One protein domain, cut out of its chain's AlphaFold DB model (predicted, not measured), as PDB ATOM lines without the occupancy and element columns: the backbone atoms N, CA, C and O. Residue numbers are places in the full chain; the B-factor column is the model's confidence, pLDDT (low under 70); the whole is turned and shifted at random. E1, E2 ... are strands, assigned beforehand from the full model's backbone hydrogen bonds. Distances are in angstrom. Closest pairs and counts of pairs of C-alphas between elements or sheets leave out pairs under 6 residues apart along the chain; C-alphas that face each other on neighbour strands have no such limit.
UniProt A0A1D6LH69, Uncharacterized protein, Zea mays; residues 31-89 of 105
ATOM      1  N   ILE A  31       7.711 -35.565-111.336       95.81
ATOM      2  CA  ILE A  31       8.492 -34.427-111.818       95.81
ATOM      3  C   ILE A  31       8.203 -33.237-110.907       95.81
ATOM      4  O   ILE A  31       7.061 -32.772-110.832       95.81
ATOM      5  N   ARG A  32       9.232 -32.700-110.250       94.75
ATOM      6  CA  ARG A  32       9.119 -31.444-109.504       94.75
ATOM      7  C   ARG A  32       9.415 -30.291-110.461       94.75
ATOM      8  O   ARG A  32      10.565 -30.023-110.794       94.75
ATOM      9  N   ARG A  33       8.360 -29.624-110.936       91.81
ATOM     10  CA  ARG A  33       8.472 -28.487-111.870       91.81
ATOM     11  C   ARG A  33       8.818 -27.166-111.187       91.81
ATOM     12  O   ARG A  33       9.323 -26.261-111.835       91.81
ATOM     13  N   THR A  34       8.555 -27.060-109.887       89.25
ATOM     14  CA  THR A  34       8.803 -25.858-109.088       89.25
ATOM     15  C   THR A  34       9.571 -26.209-107.817       89.25
ATOM     16  O   THR A  34       9.277 -27.203-107.149       89.25
ATOM     17  N   GLY A  35      10.549 -25.375-107.470       86.75
ATOM     18  CA  GLY A  35      11.369 -25.531-106.271       86.75
ATOM     19  C   GLY A  35      12.870 -25.475-106.560       86.75
ATOM     20  O   GLY A  35      13.271 -25.185-107.690       86.75
ATOM     21  N   PRO A  36      13.697 -25.738-105.535       83.38
ATOM     22  CA  PRO A  36      15.139 -25.871-105.697       83.38
ATOM     23  C   PRO A  36      15.452 -26.924-106.764       83.38
ATOM     24  O   PRO A  36      14.752 -27.929-106.873       83.38
ATOM     25  N   ASP A  37      16.477 -26.668-107.569       86.75
ATOM     26  CA  ASP A  37      16.959 -27.546-108.646       86.75
ATOM     27  C   ASP A  37      16.018 -27.761-109.842       86.75
ATOM     28  O   ASP A  37      16.415 -28.420-110.810       86.75
ATOM     29  N   SER A  38      14.814 -27.181-109.827       91.12
ATOM     30  CA  SER A  38      13.932 -27.078-110.992       91.12
ATOM     31  C   SER A  38      14.286 -25.832-111.798       91.12
ATOM     32  O   SER A  38      14.274 -24.717-111.273       91.12
ATOM     33  N   ARG A  39      14.588 -26.001-113.087       91.19
ATOM     34  CA  ARG A  39      14.925 -24.896-113.989       91.19
ATOM     35  C   ARG A  39      14.044 -24.933-115.223       91.19
ATOM     36  O   ARG A  39      13.901 -25.966-115.865       91.19
ATOM     37  N   GLU A  40      13.491 -23.782-115.569       90.38
ATOM     38  CA  GLU A  40      12.804 -23.572-116.835       90.38
ATOM     39  C   GLU A  40      13.135 -22.170-117.335       90.38
ATOM     40  O   GLU A  40      13.020 -21.191-116.598       90.38
ATOM     41  N   MET A  41      13.601 -22.084-118.575       85.25
ATOM     42  CA  MET A  41      13.859 -20.824-119.258       85.25
ATOM     43  C   MET A  41      12.899 -20.703-120.429       85.25
ATOM     44  O   MET A  41      12.763 -21.636-121.219       85.25
ATOM     45  N   VAL A  42      12.255 -19.545-120.553       82.19
ATOM     46  CA  VAL A  42      11.379 -19.248-121.686       82.19
ATOM     47  C   VAL A  42      12.151 -18.405-122.688       82.19
ATOM     48  O   VAL A  42      12.551 -17.278-122.393       82.19
ATOM     49  N   THR A  43      12.339 -18.944-123.883       74.19
ATOM     50  CA  THR A  43      12.856 -18.224-125.041       74.19
ATOM     51  C   THR A  43      11.687 -17.874-125.952       74.19
ATOM     52  O   THR A  43      10.932 -18.750-126.365       74.19
ATOM     53  N   VAL A  44      11.532 -16.589-126.267       67.31
ATOM     54  CA  VAL A  44      10.542 -16.107-127.238       67.31
ATOM     55  C   VAL A  44      11.293 -15.721-128.509       67.31
ATOM     56  O   VAL A  44      11.960 -14.688-128.541       67.31
ATOM     57  N   GLU A  45      11.210 -16.547-129.549       60.50
ATOM     58  CA  GLU A  45      11.688 -16.202-130.893       60.50
ATOM     59  C   GLU A  45      10.597 -15.407-131.627       60.50
ATOM     60  O   GLU A  45       9.982 -15.894-132.562       60.50
ATOM     61  N   GLY A  46      10.317 -14.178-131.180       56.09
ATOM     62  CA  GLY A  46       9.266 -13.342-131.768       56.09
ATOM     63  C   GLY A  46       9.472 -11.849-131.515       56.09
ATOM     64  O   GLY A  46      10.060 -11.432-130.514       56.09
ATOM     65  N   ARG A  47       8.990 -11.006-132.440       51.16
ATOM     66  CA  ARG A  47       9.016  -9.538-132.304       51.16
ATOM     67  C   ARG A  47       8.179  -9.152-131.075       51.16
ATOM     68  O   ARG A  47       6.981  -9.433-131.045       51.16
ATOM     69  N   ARG A  48       8.791  -8.505-130.070       46.84
ATOM     70  CA  ARG A  48       8.070  -7.949-128.904       46.84
ATOM     71  C   ARG A  48       6.847  -7.161-129.400       46.84
ATOM     72  O   ARG A  48       7.020  -6.193-130.135       46.84
ATOM     73  N   GLY A  49       5.639  -7.584-129.016       49.44
ATOM     74  CA  GLY A  49       4.381  -6.902-129.357       49.44
ATOM     75  C   GLY A  49       3.416  -7.650-130.288       49.44
ATOM     76  O   GLY A  49       2.328  -7.138-130.526       49.44
ATOM     77  N   SER A  50       3.753  -8.846-130.791       50.06
ATOM     78  CA  SER A  50       2.776  -9.702-131.491       50.06
ATOM     79  C   SER A  50       1.860 -10.418-130.490       50.06
ATOM     80  O   SER A  50       2.341 -11.050-129.546       50.06
ATOM     81  N   SER A  51       0.544 -10.326-130.693       53.91
ATOM     82  CA  SER A  51      -0.481 -11.026-129.905       53.91
ATOM     83  C   SER A  51      -0.566 -12.526-130.207       53.91
ATOM     84  O   SER A  51      -1.261 -13.246-129.497       53.91
ATOM     85  N   ASP A  52       0.122 -12.993-131.250       54.12
ATOM     86  CA  ASP A  52       0.167 -14.397-131.651       54.12
ATOM     87  C   ASP A  52       1.585 -14.928-131.387       54.12
ATOM     88  O   ASP A  52       2.469 -14.827-132.232       54.12
ATOM     89  N   GLN A  53       1.831 -15.383-130.153       57.41
ATOM     90  CA  GLN A  53       3.114 -15.966-129.699       57.41
ATOM     91  C   GLN A  53       3.142 -17.493-129.869       57.41
ATOM     92  O   GLN A  53       4.023 -18.200-129.370       57.41
ATOM     93  N   THR A  54       2.135 -18.013-130.561       56.81
ATOM     94  CA  THR A  54       2.002 -19.415-130.895       56.81
ATOM     95  C   THR A  54       3.170 -19.868-131.772       56.81
ATOM     96  O   THR A  54       3.329 -19.384-132.886       56.81
ATOM     97  N   GLY A  55       3.929 -20.871-131.331       59.91
ATOM     98  CA  GLY A  55       5.077 -21.414-132.068       59.91
ATOM     99  C   GLY A  55       6.397 -20.695-131.786       59.91
ATOM    100  O   GLY A  55       7.454 -21.294-131.982       59.91
ATOM    101  N   ASP A  56       6.333 -19.478-131.243       66.50
ATOM    102  CA  ASP A  56       7.501 -18.638-130.950       66.50
ATOM    103  C   ASP A  56       8.019 -18.843-129.519       66.50
ATOM    104  O   ASP A  56       9.170 -18.525-129.217       66.50
ATOM    105  N   MET A  57       7.191 -19.397-128.626       71.50
ATOM    106  CA  MET A  57       7.585 -19.753-127.263       71.50
ATOM    107  C   MET A  57       8.223 -21.139-127.197       71.50
ATOM    108  O   MET A  57       7.577 -22.163-127.451       71.50
ATOM    109  N   ARG A  58       9.484 -21.161-126.769       81.56
ATOM    110  CA  ARG A  58      10.240 -22.361-126.416       81.56
ATOM    111  C   ARG A  58      10.543 -22.352-124.924       81.56
ATOM    112  O   ARG A  58      11.002 -21.356-124.379       81.56
ATOM    113  N   TYR A  59      10.311 -23.483-124.282       85.50
ATOM    114  CA  TYR A  59      10.618 -23.730-122.882       85.50
ATOM    115  C   TYR A  59      11.794 -24.686-122.841       85.50
ATOM    116  O   TYR A  59      11.675 -25.821-123.298       85.50
ATOM    117  N   VAL A  60      12.934 -24.225-122.343       89.94
ATOM    118  CA  VAL A  60      14.090 -25.074-122.060       89.94
ATOM    119  C   VAL A  60      13.975 -25.499-120.605       89.94
ATOM    120  O   VAL A  60      14.104 -24.667-119.708       89.94
ATOM    121  N   SER A  61      13.698 -26.777-120.376       93.25
ATOM    122  CA  SER A  61      13.359 -27.309-119.059       93.25
ATOM    123  C   SER A  61      14.422 -28.293-118.575       93.25
ATOM    124  O   SER A  61      14.958 -29.082-119.353       93.25
ATOM    125  N   ASP A  62      14.686 -28.261-117.272       96.06
ATOM    126  CA  ASP A  62      15.525 -29.201-116.539       96.06
ATOM    127  C   ASP A  62      14.911 -29.435-115.147       96.06
ATOM    128  O   ASP A  62      15.041 -28.611-114.236       96.06
ATOM    129  N   PHE A  63      14.189 -30.548-114.996       97.19
ATOM    130  CA  PHE A  63      13.409 -30.853-113.795       97.19
ATOM    131  C   PHE A  63      13.854 -32.152-113.118       97.19
ATOM    132  O   PHE A  63      13.974 -33.174-113.796       97.19
ATOM    133  N   PRO A  64      14.021 -32.174-111.785       96.88
ATOM    134  CA  PRO A  64      14.292 -33.408-111.060       96.88
ATOM    135  C   PRO A  64      13.074 -34.347-111.046       96.88
ATOM    136  O   PRO A  64      11.922 -33.910-110.931       96.88
ATOM    137  N   VAL A  65      13.350 -35.649-111.147       96.00
ATOM    138  CA  VAL A  65      12.370 -36.740-111.080       96.00
ATOM    139  C   VAL A  65      12.618 -37.565-109.830       96.00
ATOM    140  O   VAL A  65      13.717 -38.085-109.641       96.00
ATOM    141  N   TYR A  66      11.579 -37.724-109.020       95.94
ATOM    142  CA  TYR A  66      11.615 -38.469-107.769       95.94
ATOM    143  C   TYR A  66      10.745 -39.728-107.828       95.94
ATOM    144  O   TYR A  66       9.774 -39.782-108.585       95.94
ATOM    145  N   ASP A  67      11.058 -40.722-107.002       94.88
ATOM    146  CA  ASP A  67      10.239 -41.928-106.800       94.88
ATOM    147  C   ASP A  67       9.033 -41.709-105.857       94.88
ATOM    148  O   ASP A  67       8.106 -42.522-105.805       94.88
ATOM    149  N   GLY A  68       8.997 -40.569-105.162       94.69
ATOM    150  CA  GLY A  68       7.945 -40.157-104.235       94.69
ATOM    151  C   GLY A  68       7.625 -38.659-104.304       94.69
ATOM    152  O   GLY A  68       8.286 -37.886-104.994       94.69
ATOM    153  N   ARG A  69       6.580 -38.234-103.582       92.50
ATOM    154  CA  ARG A  69       6.215 -36.808-103.425       92.50
ATOM    155  C   ARG A  69       6.733 -36.186-102.119       92.50
ATOM    156  O   ARG A  69       6.720 -34.964-101.995       92.50
ATOM    157  N   GLY A  70       7.103 -37.022-101.148       89.69
ATOM    158  CA  GLY A  70       7.499 -36.619 -99.799       89.69
ATOM    159  C   GLY A  70       8.900 -36.018 -99.728       89.69
ATOM    160  O   GLY A  70       9.628 -35.959-100.719       89.69
ATOM    161  N   SER A  71       9.276 -35.551 -98.539       88.94
ATOM    162  CA  SER A  71      10.629 -35.056 -98.249       88.94
ATOM    163  C   SER A  71      11.689 -36.163 -98.244       88.94
ATOM    164  O   SER A  71      12.873 -35.870 -98.343       88.94
ATOM    165  N   ASP A  72      11.256 -37.412 -98.114       93.88
ATOM    166  CA  ASP A  72      12.050 -38.641 -98.152       93.88
ATOM    167  C   ASP A  72      12.245 -39.194 -99.573       93.88
ATOM    168  O   ASP A  72      12.941 -40.191 -99.755       93.88
ATOM    169  N   ALA A  73      11.642 -38.561-100.584       94.12
ATOM    170  CA  ALA A  73      11.708 -39.025-101.959       94.12
ATOM    171  C   ALA A  73      13.129 -38.921-102.538       94.12
ATOM    172  O   ALA A  73      13.817 -37.907-102.383       94.12
ATOM    173  N   VAL A  74      13.541 -39.949-103.278       94.38
ATOM    174  CA  VAL A  74      14.886 -40.069-103.841       94.38
ATOM    175  C   VAL A  74      14.903 -39.550-105.275       94.38
ATOM    176  O   VAL A  74      14.021 -39.860-106.076       94.38
ATOM    177  N   LEU A  75      15.917 -38.748-105.613       94.88
ATOM    178  CA  LEU A  75      16.160 -38.301-106.984       94.88
ATOM    179  C   LEU A  75      16.616 -39.492-107.837       94.88
ATOM    180  O   LEU A  75      17.675 -40.062-107.583       94.88
ATOM    181  N   VAL A  76      15.846 -39.837-108.868       95.00
ATOM    182  CA  VAL A  76      16.120 -41.000-109.732       95.00
ATOM    183  C   VAL A  76      16.426 -40.631-111.179       95.00
ATOM    184  O   VAL A  76      17.011 -41.433-111.902       95.00
ATOM    185  N   ALA A  77      16.042 -39.431-111.623       94.88
ATOM    186  CA  ALA A  77      16.333 -38.943-112.969       94.88
ATOM    187  C   ALA A  77      16.174 -37.417-113.071       94.88
ATOM    188  O   ALA A  77      15.799 -36.739-112.111       94.88
ATOM    189  N   ARG A  78      16.419 -36.881-114.271       96.25
ATOM    190  CA  ARG A  78      16.062 -35.512-114.656       96.25
ATOM    191  C   ARG A  78      15.338 -35.522-115.997       96.25
ATOM    192  O   ARG A  78      15.691 -36.293-116.885       96.25
ATOM    193  N   VAL A  79      14.328 -34.669-116.141       94.81
ATOM    194  CA  VAL A  79      13.678 -34.382-117.424       94.81
ATOM    195  C   VAL A  79      14.333 -33.144-118.000       94.81
ATOM    196  O   VAL A  79      14.138 -32.049-117.478       94.81
ATOM    197  N   GLN A  80      15.092 -33.339-119.072       95.31
ATOM    198  CA  GLN A  80      15.751 -32.277-119.817       95.31
ATOM    199  C   GLN A  80      15.196 -32.233-121.231       95.31
ATOM    200  O   GLN A  80      15.062 -33.271-121.880       95.31
ATOM    201  N   GLY A  81      14.862 -31.042-121.714       91.56
ATOM    202  CA  GLY A  81      14.361 -30.913-123.073       91.56
ATOM    203  C   GLY A  81      13.867 -29.523-123.422       91.56
ATOM    204  O   GLY A  81      13.877 -28.605-122.604       91.56
ATOM    205  N   VAL A  82      13.423 -29.401-124.669       89.69
ATOM    206  CA  VAL A  82      12.812 -28.186-125.202       89.69
ATOM    207  C   VAL A  82      11.360 -28.485-125.547       89.69
ATOM    208  O   VAL A  82      11.081 -29.413-126.303       89.69
ATOM    209  N   THR A  83      10.437 -27.699-125.001       86.25
ATOM    210  CA  THR A  83       9.008 -27.767-125.327       86.25
ATOM    211  C   THR A  83       8.615 -26.525-126.111       86.25
ATOM    212  O   THR A  83       8.884 -25.413-125.672       86.25
ATOM    213  N   THR A  84       7.942 -26.694-127.245       82.88
ATOM    214  CA  THR A  84       7.395 -25.576-128.031       82.88
ATOM    215  C   THR A  84       5.877 -25.605-127.947       82.88
ATOM    216  O   THR A  84       5.264 -26.654-128.153       82.88
ATOM    217  N   THR A  85       5.249 -24.467-127.664       75.81
ATOM    218  CA  THR A  85       3.783 -24.364-127.687       75.81
ATOM    219  C   THR A  85       3.286 -24.155-129.110       75.81
ATOM    220  O   THR A  85       3.767 -23.262-129.801       75.81
ATOM    221  N   PHE A  86       2.288 -24.923-129.534       69.81
ATOM    222  CA  PHE A  86       1.616 -24.778-130.827       69.81
ATOM    223  C   PHE A  86       0.099 -24.642-130.623       69.81
ATOM    224  O   PHE A  86      -0.475 -25.294-129.754       69.81
ATOM    225  N   ASP A  87      -0.557 -23.808-131.430       65.81
ATOM    226  CA  ASP A  87      -2.012 -23.598-131.418       65.81
ATOM    227  C   ASP A  87      -2.681 -24.478-132.482       65.81
ATOM    228  O   ASP A  87      -2.075 -24.924-133.463       65.81
ATOM    229  N   ARG A  88      -3.983 -24.707-132.301       54.88
ATOM    230  CA  ARG A  88      -4.868 -25.474-133.183       54.88
ATOM    231  C   ARG A  88      -4.905 -24.940-134.618       54.88
ATOM    232  O   ARG A  88      -5.256 -25.708-135.515       54.88
ATOM    233  N   SER A  89      -4.542 -23.680-134.863       57.25
ATOM    234  CA  SER A  89      -4.473 -23.100-136.212       57.25
ATOM    235  C   SER A  89      -3.483 -23.828-137.138       57.25
ATOM    236  O   SER A  89      -3.711 -23.890-138.351       57.25
TER     237      SER A  89
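This is residues 31 to 89 of the 105 residues of an uncharacterized protein of Zea mays (UniProt A0A1D6LH69). A single narrow, twisted ribbon of three antiparallel strands, E1, E2 and E3, makes a long rod, with loops at its ends and no named helix. The printed part has 59 residues, under half of them, 26, in named strands; the class is all strand. E1, E2, E3 is the order along the chain and across the sheet. The whole is loose, with a radius of gyration of the C-alphas of 15.0 A and spans of 45 by 22 by 16 A.

E1, residues 39 to 44, and E2, residues 57 to 66, form an antiparallel hairpin at 170 degrees; N 41 and O 60 are within hydrogen-bond range at 2.9 A. E2 and E3, residues 75 to 84, form another at 169 degrees, with N 63 and O 79 at 2.9 A. The three make a meander, each strand the antiparallel neighbour of the one before. The sheet is twisted, with C-alphas up to 4.3 A off its best plane.

E1 begins at C-alpha 39 (14.925, -24.896, -113.989). E2 is 27.3 A long and E3 26.1 A, ending at C-alpha 84 (7.395, -25.576, -128.031).

The farthest C-alphas, of Gly 49 and Asp 72, are 45.2 A apart. The printed part has no cut. The link from E1 to E2 is long, 12 residues. Residues 44 to 56 and 86 to 89 have pLDDT under 70.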